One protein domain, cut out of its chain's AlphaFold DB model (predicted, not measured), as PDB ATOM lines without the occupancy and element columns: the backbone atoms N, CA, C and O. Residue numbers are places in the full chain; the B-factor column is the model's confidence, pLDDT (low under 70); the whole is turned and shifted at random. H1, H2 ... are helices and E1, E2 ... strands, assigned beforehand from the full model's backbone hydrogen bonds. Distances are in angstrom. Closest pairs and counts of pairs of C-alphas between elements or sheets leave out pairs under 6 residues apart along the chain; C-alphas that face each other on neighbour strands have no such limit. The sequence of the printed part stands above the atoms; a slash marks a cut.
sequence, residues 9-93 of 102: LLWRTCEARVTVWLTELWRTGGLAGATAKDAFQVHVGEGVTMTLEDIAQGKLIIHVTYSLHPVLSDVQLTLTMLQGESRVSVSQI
ATOM      1  N   LEU A   9      40.815  73.766  22.519       86.50
ATOM      2  CA  LEU A   9      40.353  73.659  23.903       86.50
ATOM      3  C   LEU A   9      38.895  74.113  24.022       86.50
ATOM      4  O   LEU A   9      38.091  73.416  24.653       86.50
ATOM      5  N   LEU A  10      38.545  75.230  23.382       84.25
ATOM      6  CA  LEU A  10      37.164  75.690  23.283       84.25
ATOM      7  C   LEU A  10      36.292  74.626  22.609       84.25
ATOM      8  O   LEU A  10      35.256  74.246  23.155       84.25
ATOM      9  N   TRP A  11      36.747  74.070  21.482       87.06
ATOM     10  CA  TRP A  11      36.002  73.058  20.724       87.06
ATOM     11  C   TRP A  11      35.674  71.831  21.571       87.06
ATOM     12  O   TRP A  11      34.507  71.454  21.675       87.06
ATOM     13  N   ARG A  12      36.674  71.261  22.258       87.94
ATOM     14  CA  ARG A  12      36.482  70.111  23.159       87.94
ATOM     15  C   ARG A  12      35.533  70.426  24.309       87.94
ATOM     16  O   ARG A  12      34.731  69.585  24.704       87.94
ATOM     17  N   THR A  13      35.614  71.637  24.857       85.94
ATOM     18  CA  THR A  13      34.731  72.066  25.949       85.94
ATOM     19  C   THR A  13      33.282  72.161  25.471       85.94
ATOM     20  O   THR A  13      32.368  71.701  26.162       85.94
ATOM     21  N   CYS A  14      33.063  72.717  24.281       84.75
ATOM     22  CA  CYS A  14      31.750  72.783  23.653       84.75
ATOM     23  C   CYS A  14      31.202  71.388  23.333       84.75
ATOM     24  O   CYS A  14      30.070  71.087  23.709       84.75
ATOM     25  N   GLU A  15      32.007  70.518  22.722       87.69
ATOM     26  CA  GLU A  15      31.646  69.128  22.428       87.69
ATOM     27  C   GLU A  15      31.216  68.376  23.690       87.69
ATOM     28  O   GLU A  15      30.151  67.755  23.716       87.69
ATOM     29  N   ALA A  16      31.995  68.491  24.770       88.19
ATOM     30  CA  ALA A  16      31.690  67.853  26.045       88.19
ATOM     31  C   ALA A  16      30.365  68.356  26.633       88.19
ATOM     32  O   ALA A  16      29.536  67.558  27.071       88.19
ATOM     33  N   ARG A  17      30.123  69.673  26.607       86.94
ATOM     34  CA  ARG A  17      28.872  70.265  27.111       86.94
ATOM     35  C   ARG A  17      27.654  69.815  26.306       86.94
ATOM     36  O   ARG A  17      26.651  69.431  26.906       86.94
ATOM     37  N   VAL A  18      27.745  69.829  24.976       86.75
ATOM     38  CA  VAL A  18      26.661  69.372  24.089       86.75
ATOM     39  C   VAL A  18      26.397  67.879  24.293       86.75
ATOM     40  O   VAL A  18      25.245  67.475  24.427       86.75
ATOM     41  N   THR A  19      27.451  67.070  24.420       90.06
ATOM     42  CA  THR A  19      27.347  65.627  24.680       90.06
ATOM     43  C   THR A  19      26.638  65.335  25.999       90.06
ATOM     44  O   THR A  19      25.750  64.482  26.042       90.06
ATOM     45  N   VAL A  20      26.982  66.045  27.079       90.62
ATOM     46  CA  VAL A  20      26.316  65.888  28.383       90.62
ATOM     47  C   VAL A  20      24.829  66.229  28.279       90.62
ATOM     48  O   VAL A  20      23.993  65.467  28.761       90.62
ATOM     49  N   TRP A  21      24.488  67.332  27.610       88.69
ATOM     50  CA  TRP A  21      23.096  67.750  27.437       88.69
ATOM     51  C   TRP A  21      22.270  66.742  26.620       88.69
ATOM     52  O   TRP A  21      21.193  66.338  27.058       88.69
ATOM     53  N   LEU A  22      22.788  66.270  25.481       87.62
ATOM     54  CA  LEU A  22      22.115  65.261  24.651       87.62
ATOM     55  C   LEU A  22      22.004  63.908  25.358       87.62
ATOM     56  O   LEU A  22      21.006  63.210  25.199       87.62
ATOM     57  N   THR A  23      22.990  63.550  26.182       90.38
ATOM     58  CA  THR A  23      22.924  62.337  27.007       90.38
ATOM     59  C   THR A  23      21.763  62.411  27.992       90.38
ATOM     60  O   THR A  23      21.042  61.429  28.152       90.38
ATOM     61  N   GLU A  24      21.543  63.560  28.631       90.56
ATOM     62  CA  GLU A  24      20.409  63.741  29.541       90.56
ATOM     63  C   GLU A  24      19.067  63.721  28.792       90.56
ATOM     64  O   GLU A  24      18.108  63.079  29.230       90.56
ATOM     65  N   LEU A  25      19.011  64.335  27.607       85.94
ATOM     66  CA  LEU A  25      17.832  64.269  26.742       85.94
ATOM     67  C   LEU A  25      17.520  62.827  26.301       85.94
ATOM     68  O   LEU A  25      16.361  62.418  26.277       85.94
ATOM     69  N   TRP A  26      18.543  62.025  26.004       87.88
ATOM     70  CA  TRP A  26      18.379  60.604  25.702       87.88
ATOM     71  C   TRP A  26      17.889  59.811  26.919       87.88
ATOM     72  O   TRP A  26      16.927  59.054  26.807       87.88
ATOM     73  N   ARG A  27      18.480  60.026  28.102       87.19
ATOM     74  CA  ARG A  27      18.074  59.349  29.350       87.19
ATOM     75  C   ARG A  27      16.620  59.615  29.733       87.19
ATOM     76  O   ARG A  27      15.989  58.756  30.341       87.19
ATOM     77  N   THR A  28      16.095  60.784  29.377       88.88
ATOM     78  CA  THR A  28      14.695  61.169  29.610       88.88
ATOM     79  C   THR A  28      13.737  60.685  28.513       88.88
ATOM     80  O   THR A  28      12.535  60.926  28.604       88.88
ATOM     81  N   GLY A  29      14.234  59.963  27.501       82.56
ATOM     82  CA  GLY A  29      13.436  59.399  26.407       82.56
ATOM     83  C   GLY A  29      13.168  60.365  25.250       82.56
ATOM     84  O   GLY A  29      12.339  60.069  24.393       82.56
ATOM     85  N   GLY A  30      13.851  61.512  25.203       80.69
ATOM     86  CA  GLY A  30      13.711  62.503  24.132       80.69
ATOM     87  C   GLY A  30      14.413  62.125  22.821       80.69
ATOM     88  O   GLY A  30      14.082  62.687  21.779       80.69
ATOM     89  N   LEU A  31      15.355  61.174  22.855       83.50
ATOM     90  CA  LEU A  31      16.096  60.679  21.687       83.50
ATOM     91  C   LEU A  31      15.901  59.168  21.517       83.50
ATOM     92  O   LEU A  31      15.828  58.432  22.502       83.50
ATOM     93  N   ALA A  32      15.850  58.702  20.270       78.69
ATOM     94  CA  ALA A  32      15.723  57.285  19.945       78.69
ATOM     95  C   ALA A  32      17.107  56.628  19.845       78.69
ATOM     96  O   ALA A  32      17.986  57.157  19.182       78.69
ATOM     97  N   GLY A  33      17.297  55.462  20.465       82.50
ATOM     98  CA  GLY A  33      18.549  54.700  20.388       82.50
ATOM     99  C   GLY A  33      18.769  53.818  21.616       82.50
ATOM    100  O   GLY A  33      18.408  54.203  22.730       82.50
ATOM    101  N   ALA A  34      19.350  52.629  21.423       84.31
ATOM    102  CA  ALA A  34      19.646  51.695  22.517       84.31
ATOM    103  C   ALA A  34      20.799  52.190  23.404       84.31
ATOM    104  O   ALA A  34      20.831  51.921  24.605       84.31
ATOM    105  N   THR A  35      21.730  52.941  22.816       87.75
ATOM    106  CA  THR A  35      22.820  53.613  23.517       87.75
ATOM    107  C   THR A  35      22.888  55.087  23.120       87.75
ATOM    108  O   THR A  35      22.415  55.470  22.053       87.75
ATOM    109  N   ALA A  36      23.537  55.919  23.943       85.19
ATOM    110  CA  ALA A  36      23.776  57.326  23.613       85.19
ATOM    111  C   ALA A  36      24.492  57.505  22.257       85.19
ATOM    112  O   ALA A  36      24.175  58.431  21.521       85.19
ATOM    113  N   LYS A  37      25.407  56.586  21.904       85.19
ATOM    114  CA  LYS A  37      26.138  56.604  20.623       85.19
ATOM    115  C   LYS A  37      25.255  56.294  19.413       85.19
ATOM    116  O   LYS A  37      25.560  56.759  18.320       85.19
ATOM    117  N   ASP A  38      24.198  55.507  19.612       83.62
ATOM    118  CA  ASP A  38      23.203  55.236  18.570       83.62
ATOM    119  C   ASP A  38      22.202  56.391  18.450       83.62
ATOM    120  O   ASP A  38      21.620  56.603  17.390       83.62
ATOM    121  N   ALA A  39      21.995  57.131  19.543       85.94
ATOM    122  CA  ALA A  39      21.009  58.197  19.614       85.94
ATOM    123  C   ALA A  39      21.494  59.514  19.005       85.94
ATOM    124  O   ALA A  39      20.712  60.210  18.354       85.94
ATOM    125  N   PHE A  40      22.762  59.874  19.217       87.81
ATOM    126  CA  PHE A  40      23.324  61.113  18.696       87.81
ATOM    127  C   PHE A  40      24.838  61.046  18.481       87.81
ATOM    128  O   PHE A  40      25.555  60.250  19.088       87.81
ATOM    129  N   GLN A  41      25.327  61.951  17.639       88.50
ATOM    130  CA  GLN A  41      26.737  62.202  17.378       88.50
ATOM    131  C   GLN A  41      26.981  63.712  17.343       88.50
ATOM    132  O   GLN A  41      26.166  64.475  16.824       88.50
ATOM    133  N   VAL A  42      28.100  64.141  17.924       89.12
ATOM    134  CA  VAL A  42      28.539  65.539  17.942       89.12
ATOM    135  C   VAL A  42      29.882  65.604  17.233       89.12
ATOM    136  O   VAL A  42      30.778  64.818  17.527       89.12
ATOM    137  N   HIS A  43      30.018  66.540  16.304       88.50
ATOM    138  CA  HIS A  43      31.243  66.782  15.561       88.50
ATOM    139  C   HIS A  43      31.632  68.252  15.680       88.50
ATOM    140  O   HIS A  43      30.810  69.151  15.485       88.50
ATOM    141  N   VAL A  44      32.904  68.496  15.983       88.75
ATOM    142  CA  VAL A  44      33.509  69.827  15.966       88.75
ATOM    143  C   VAL A  44      34.998  69.707  15.661       88.75
ATOM    144  O   VAL A  44      35.686  68.846  16.206       88.75
ATOM    145  N   GLY A  45      35.510  70.570  14.789       87.69
ATOM    146  CA  GLY A  45      36.948  70.696  14.580       87.69
ATOM    147  C   GLY A  45      37.333  71.302  13.240       87.69
ATOM    148  O   GLY A  45      36.544  71.327  12.291       87.69
ATOM    149  N   GLU A  46      38.579  71.762  13.167       89.62
ATOM    150  CA  GLU A  46      39.229  72.165  11.922       89.62
ATOM    151  C   GLU A  46      39.344  70.971  10.962       89.62
ATOM    152  O   GLU A  46      39.767  69.882  11.349       89.62
ATOM    153  N   GLY A  47      38.918  71.156   9.714       86.56
ATOM    154  CA  GLY A  47      38.864  70.102   8.699       86.56
ATOM    155  C   GLY A  47      37.722  69.096   8.884       86.56
ATOM    156  O   GLY A  47      37.546  68.235   8.025       86.56
ATOM    157  N   VAL A  48      36.934  69.206   9.963       86.56
ATOM    158  CA  VAL A  48      35.755  68.362  10.229       86.56
ATOM    159  C   VAL A  48      34.471  69.158  10.017       86.56
ATOM    160  O   VAL A  48      33.643  68.794   9.188       86.56
ATOM    161  N   THR A  49      34.310  70.255  10.759       86.81
ATOM    162  CA  THR A  49      33.140  71.145  10.674       86.81
ATOM    163  C   THR A  49      33.499  72.569  10.276       86.81
ATOM    164  O   THR A  49      32.623  73.313   9.846       86.81
ATOM    165  N   MET A  50      34.768  72.959  10.414       88.25
ATOM    166  CA  MET A  50      35.250  74.315  10.157       88.25
ATOM    167  C   MET A  50      36.467  74.297   9.240       88.25
ATOM    168  O   MET A  50      37.317  73.411   9.336       88.25
ATOM    169  N   THR A  51      36.589  75.311   8.393       89.00
ATOM    170  CA  THR A  51      37.829  75.605   7.667       89.00
ATOM    171  C   THR A  51      38.701  76.599   8.443       89.00
ATOM    172  O   THR A  51      38.234  77.260   9.374       89.00
ATOM    173  N   LEU A  52      39.967  76.758   8.041       87.50
ATOM    174  CA  LEU A  52      40.838  77.814   8.577       87.50
ATOM    175  C   LEU A  52      40.247  79.218   8.376       87.50
ATOM    176  O   LEU A  52      40.429  80.087   9.226       87.50
ATOM    177  N   GLU A  53      39.520  79.439   7.278       86.25
ATOM    178  CA  GLU A  53      38.847  80.710   7.012       86.25
ATOM    179  C   GLU A  53      37.679  80.940   7.978       86.25
ATOM    180  O   GLU A  53      37.546  82.035   8.522       86.25
ATOM    181  N   ASP A  54      36.884  79.907   8.269       84.00
ATOM    182  CA  ASP A  54      35.809  80.000   9.263       84.00
ATOM    183  C   ASP A  54      36.362  80.333  10.652       84.00
ATOM    184  O   ASP A  54      35.840  81.219  11.335       84.00
ATOM    185  N   ILE A  55      37.464  79.690  11.045       84.19
ATOM    186  CA  ILE A  55      38.133  79.952  12.324       84.19
ATOM    187  C   ILE A  55      38.672  81.385  12.364       84.19
ATOM    188  O   ILE A  55      38.465  82.082  13.360       84.19
ATOM    189  N   ALA A  56      39.300  81.852  11.280       83.31
ATOM    190  CA  ALA A  56      39.808  83.218  11.155       83.31
ATOM    191  C   ALA A  56      38.689  84.275  11.190       83.31
ATOM    192  O   ALA A  56      38.892  85.375  11.699       83.31
ATOM    193  N   GLN A  57      37.494  83.933  10.703       80.69
ATOM    194  CA  GLN A  57      36.280  84.752  10.801       80.69
ATOM    195  C   GLN A  57      35.602  84.658  12.180       80.69
ATOM    196  O   GLN A  57      34.567  85.284  12.404       80.69
ATOM    197  N   GLY A  58      36.169  83.884  13.110       77.12
ATOM    198  CA  GLY A  58      35.641  83.702  14.458       77.12
ATOM    199  C   GLY A  58      34.399  82.818  14.522       77.12
ATOM    200  O   GLY A  58      33.710  82.851  15.537       77.12
ATOM    201  N   LYS A  59      34.107  82.037  13.474       80.56
ATOM    202  CA  LYS A  59      32.990  81.093  13.459       80.56
ATOM    203  C   LYS A  59      33.381  79.819  14.192       80.56
ATOM    204  O   LYS A  59      34.348  79.149  13.836       80.56
ATOM    205  N   LEU A  60      32.575  79.453  15.178       82.81
ATOM    206  CA  LEU A  60      32.571  78.111  15.749       82.81
ATOM    207  C   LEU A  60      31.376  77.353  15.182       82.81
ATOM    208  O   LEU A  60      30.257  77.792  15.421       82.81
ATOM    209  N   ILE A  61      31.618  76.255  14.461       82.88
ATOM    210  CA  ILE A  61      30.589  75.409  13.841       82.88
ATOM    211  C   ILE A  61      30.596  74.045  14.529       82.88
ATOM    212  O   ILE A  61      31.574  73.300  14.445       82.88
ATOM    213  N   ILE A  62      29.492  73.714  15.192       84.00
ATOM    214  CA  ILE A  62      29.259  72.403  15.809       84.00
ATOM    215  C   ILE A  62      28.164  71.717  15.005       84.00
ATOM    216  O   ILE A  62      27.112  72.320  14.806       84.00
ATOM    217  N   HIS A  63      28.408  70.484  14.567       84.50
ATOM    218  CA  HIS A  63      27.411  69.645  13.912       84.50
ATOM    219  C   HIS A  63      26.907  68.591  14.886       84.50
ATOM    220  O   HIS A  63      27.693  67.864  15.490       84.50
ATOM    221  N   VAL A  64      25.590  68.506  15.019       83.38
ATOM    222  CA  VAL A  64      24.932  67.460  15.801       83.38
ATOM    223  C   VAL A  64      24.011  66.688  14.877       83.38
ATOM    224  O   VAL A  64      23.168  67.295  14.221       83.38
ATOM    225  N   THR A  65      24.166  65.371  14.873       81.25
ATOM    226  CA  THR A  65      23.276  64.418  14.208       81.25
ATOM    227  C   THR A  65      22.580  63.624  15.298       81.25
ATOM    228  O   THR A  65      23.240  63.144  16.220       81.25
ATOM    229  N   TYR A  66      21.261  63.494  15.242       77.00
ATOM    230  CA  TYR A  66      20.521  62.717  16.231       77.00
ATOM    231  C   TYR A  66      19.272  62.091  15.628       77.00
ATOM    232  O   TYR A  66      18.618  62.663  14.758       77.00
ATOM    233  N   SER A  67      18.930  60.909  16.128       70.56
ATOM    234  CA  SER A  67      17.728  60.197  15.714       70.56
ATOM    235  C   SER A  67      16.585  60.530  16.663       70.56
ATOM    236  O   SER A  67      16.606  60.194  17.850       70.56
ATOM    237  N   LEU A  68      15.563  61.197  16.139       65.38
ATOM    238  CA  LEU A  68      14.284  61.324  16.826       65.38
ATOM    239  C   LEU A  68      13.448  60.060  16.596       65.38
ATOM    240  O   LEU A  68      13.695  59.275  15.682       65.38
ATOM    241  N   HIS A  69      12.434  59.866  17.440       60.38
ATOM    242  CA  HIS A  69      11.394  58.863  17.206       60.38
ATOM    243  C   HIS A  69      10.900  58.950  15.739       60.38
ATOM    244  O   HIS A  69      10.756  60.075  15.252       60.38
ATOM    245  N   PRO A  70      10.607  57.824  15.043       52.62
ATOM    246  CA  PRO A  70      10.479  57.683  13.571       52.62
ATOM    247  C   PRO A  70       9.502  58.605  12.817       52.62
ATOM    248  O   PRO A  70       9.332  58.471  11.610       52.62
ATOM    249  N   VAL A  71       8.857  59.546  13.498       55.09
ATOM    250  CA  VAL A  71       8.017  60.589  12.909       55.09
ATOM    251  C   VAL A  71       8.841  61.835  12.516       55.09
ATOM    252  O   VAL A  71       8.321  62.684  11.799       55.09
ATOM    253  N   LEU A  72      10.115  61.961  12.930       50.50
ATOM    254  CA  LEU A  72      10.954  63.138  12.646       50.50
ATOM    255  C   LEU A  72      12.332  62.746  12.070       50.50
ATOM    256  O   LEU A  72      13.135  62.083  12.716       50.50
ATOM    257  N   SER A  73      12.558  63.162  10.823       53.00
ATOM    258  CA  SER A  73      13.778  63.045  10.007       53.00
ATOM    259  C   SER A  73      15.020  63.700  10.630       53.00
ATOM    260  O   SER A  73      14.878  64.641  11.405       53.00
ATOM    261  N   ASP A  74      16.206  63.224  10.235       53.72
ATOM    262  CA  ASP A  74      17.537  63.684  10.665       53.72
ATOM    263  C   ASP A  74      17.649  65.222  10.747       53.72
ATOM    264  O   ASP A  74      17.358  65.945   9.786       53.72
ATOM    265  N   VAL A  75      18.027  65.732  11.922       60.47
ATOM    266  CA  VAL A  75      18.110  67.172  12.197       60.47
ATOM    267  C   VAL A  75      19.566  67.550  12.420       60.47
ATOM    268  O   VAL A  75      20.189  67.085  13.371       60.47
ATOM    269  N   GLN A  76      20.084  68.453  11.583       61.38
ATOM    270  CA  GLN A  76      21.402  69.042  11.767       61.38
ATOM    271  C   GLN A  76      21.267  70.366  12.522       61.38
ATOM    272  O   GLN A  76      20.693  71.349  12.038       61.38
ATOM    273  N   LEU A  77      21.821  70.408  13.732       64.12
ATOM    274  CA  LEU A  77      21.981  71.659  14.464       64.12
ATOM    275  C   LEU A  77      23.329  72.275  14.099       64.12
ATOM    276  O   LEU A  77      24.359  71.644  14.325       64.12
ATOM    277  N   THR A  78      23.306  73.509  13.595       66.06
ATOM    278  CA  THR A  78      24.503  74.314  13.350       66.06
ATOM    279  C   THR A  78      24.479  75.522  14.273       66.06
ATOM    280  O   THR A  78      23.720  76.481  14.088       66.06
ATOM    281  N   LEU A  79      25.329  75.473  15.293       62.66
ATOM    282  CA  LEU A  79      25.616  76.621  16.144       62.66
ATOM    283  C   LEU A  79      26.699  77.440  15.454       62.66
ATOM    284  O   LEU A  79      27.714  76.868  15.083       62.66
ATOM    285  N   THR A  80      26.471  78.738  15.245       62.97
ATOM    286  CA  THR A  80      27.503  79.679  14.792       62.97
ATOM    287  C   THR A  80      27.664  80.758  15.846       62.97
ATOM    288  O   THR A  80      26.763  81.568  16.077       62.97
ATOM    289  N   MET A  81      28.823  80.773  16.492       58.72
ATOM    290  CA  MET A  81      29.221  81.894  17.338       58.72
ATOM    291  C   MET A  81      29.890  82.929  16.438       58.72
ATOM    292  O   MET A  81      30.865  82.600  15.772       58.72
ATOM    293  N   LEU A  82      29.352  84.147  16.376       58.81
ATOM    294  CA  LEU A  82      30.025  85.310  15.797       58.81
ATOM    295  C   LEU A  82      30.350  86.255  16.956       58.81
ATOM    296  O   LEU A  82      29.585  86.340  17.916       58.81
ATOM    297  N   GLN A  83      31.490  86.944  16.914       57.19
ATOM    298  CA  GLN A  83      31.871  87.877  17.980       57.19
ATOM    299  C   GLN A  83      30.745  88.894  18.244       57.19
ATOM    300  O   GLN A  83      30.468  89.748  17.409       57.19
ATOM    301  N   GLY A  84      30.099  88.786  19.411       55.06
ATOM    302  CA  GLY A  84      29.004  89.664  19.842       55.06
ATOM    303  C   GLY A  84      27.581  89.148  19.590       55.06
ATOM    304  O   GLY A  84      26.654  89.707  20.169       55.06
ATOM    305  N   GLU A  85      27.384  88.074  18.814       51.81
ATOM    306  CA  GLU A  85      26.057  87.520  18.504       51.81
ATOM    307  C   GLU A  85      26.084  85.982  18.410       51.81
ATOM    308  O   GLU A  85      26.737  85.393  17.546       51.81
ATOM    309  N   SER A  86      25.326  85.308  19.279       50.84
ATOM    310  CA  SER A  86      25.104  83.860  19.182       50.84
ATOM    311  C   SER A  86      23.945  83.584  18.227       50.84
ATOM    312  O   SER A  86      22.806  83.949  18.521       50.84
ATOM    313  N   ARG A  87      24.199  82.916  17.095       54.53
ATOM    314  CA  ARG A  87      23.143  82.505  16.158       54.53
ATOM    315  C   ARG A  87      22.989  80.989  16.182       54.53
ATOM    316  O   ARG A  87      23.908  80.241  15.853       54.53
ATOM    317  N   VAL A  88      21.799  80.540  16.571       53.84
ATOM    318  CA  VAL A  88      21.393  79.133  16.485       53.84
ATOM    319  C   VAL A  88      20.639  78.950  15.175       53.84
ATOM    320  O   VAL A  88      19.595  79.571  14.977       53.84
ATOM    321  N   SER A  89      21.164  78.118  14.278       57.50
ATOM    322  CA  SER A  89      20.469  77.725  13.051       57.50
ATOM    323  C   SER A  89      20.169  76.230  13.077       57.50
ATOM    324  O   SER A  89      21.052  75.408  13.313       57.50
ATOM    325  N   VAL A  90      18.904  75.878  12.865       50.88
ATOM    326  CA  VAL A  90      18.458  74.491  12.704       50.88
ATOM    327  C   VAL A  90      18.246  74.269  11.215       50.88
ATOM    328  O   VAL A  90      17.468  74.994  10.598       50.88
ATOM    329  N   SER A  91      18.954  73.304  10.634       57.19
ATOM    330  CA  SER A  91      18.805  72.932   9.226       57.19
ATOM    331  C   SER A  91      18.400  71.462   9.142       57.19
ATOM    332  O   SER A  91      19.073  70.588   9.676       57.19
ATOM    333  N   GLN A  92      17.271  71.175   8.498       48.59
ATOM    334  CA  GLN A  92      16.811  69.804   8.279       48.59
ATOM    335  C   GLN A  92      17.403  69.290   6.963       48.59
ATOM    336  O   GLN A  92      17.150  69.882   5.910       48.59
ATOM    337  N   ILE A  93      18.165  68.194   6.993       50.28
ATOM    338  CA  ILE A  93      18.575  67.513   5.761       50.28
ATOM    339  C   ILE A  93      17.419  66.602   5.337       50.28
ATOM    340  O   ILE A  93      17.253  65.510   5.856       50.28
TER     341      ILE A  93
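What this domain is: This is residues 9 to 93 of the 102 residues of an uncharacterized protein of Robbsia andropogonis (UniProt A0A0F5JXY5). A twisted sheet of four antiparallel strands has one long helix, H1, lying along the E1 edge of one face, while E3 and E4 extend beyond the helix's cover. Two very short helices sit near opposite ends of the sheet: H2 just before E1, and H3 just before E2. The printed part has 85 residues, with three named helices and four named strands in the order H1 H2 E1 H3 E2 E3 E4; the sheet's order is E1 E2 E3 E4, and the class is mixed, helices and strands. The whole is compact, with a radius of gyration of the C-alphas of 13.6 A, and elongated, spanning 39 by 25 by 24 A.

How they stand to each other: In the sheet, E1, residues 40 to 44, and E4, residues 85 to 92, are the edge strands; E2, residues 60 to 66, and E3, residues 75 to 82, are inner. The sheet is twisted, its C-alphas lying up to 4.2 A off the best plane. E1 and E2 are antiparallel at 164 degrees, with N 41 and O 65 2.8 A apart, within hydrogen-bond range. E2, E3 and E4 form a meander, each strand the antiparallel neighbour of the one before, in two hairpins; N 64 and O 77 are 3.4 A apart, and N 78 and O 89 3.0 A, both within range. H1, residues 9 to 27, is on the sheet at a height of 8.9 A, making two layers, a helix on one face of a sheet. It lies over E1 and runs along the strands, at 9 degrees to E1 on the local plane; the closest C-alphas, of Trp 11 and Val 44, are 6.3 A apart. H2, residues 36 to 39, only grazes the sheet. H1 and H2 only just touch, by residues 23 to 26 of H1, with 3 pairs of C-alphas within 8 A; the closest, of Thr 23 and Ala 36, are 6.1 A apart. H3, residues 52 to 56, is only just not on the sheet, with 4 pairs of C-alphas within 10 A, and is apart from H1. In H1 and H3 every O i to N i+4 pair is within hydrogen-bond range; H2 is too short for one.

Where its parts are: H1 runs 27.0 A from C-alpha 9 at (40.353, 73.659, 23.903) to C-alpha 27. E1 measures 13.7 A, E2 19.6 A and E3 22.0 A. E4 runs 22.4 A and ends with C-alpha 92 at (16.811, 69.804, 8.279).

The domain as a whole: The C-alphas farthest apart, of Ala 34 and Gly 84, are 39.2 A apart. The printed part has no cut, and no link is long. Mean pLDDT of the printed part is 76.6; residues 68 to 93 are under 70.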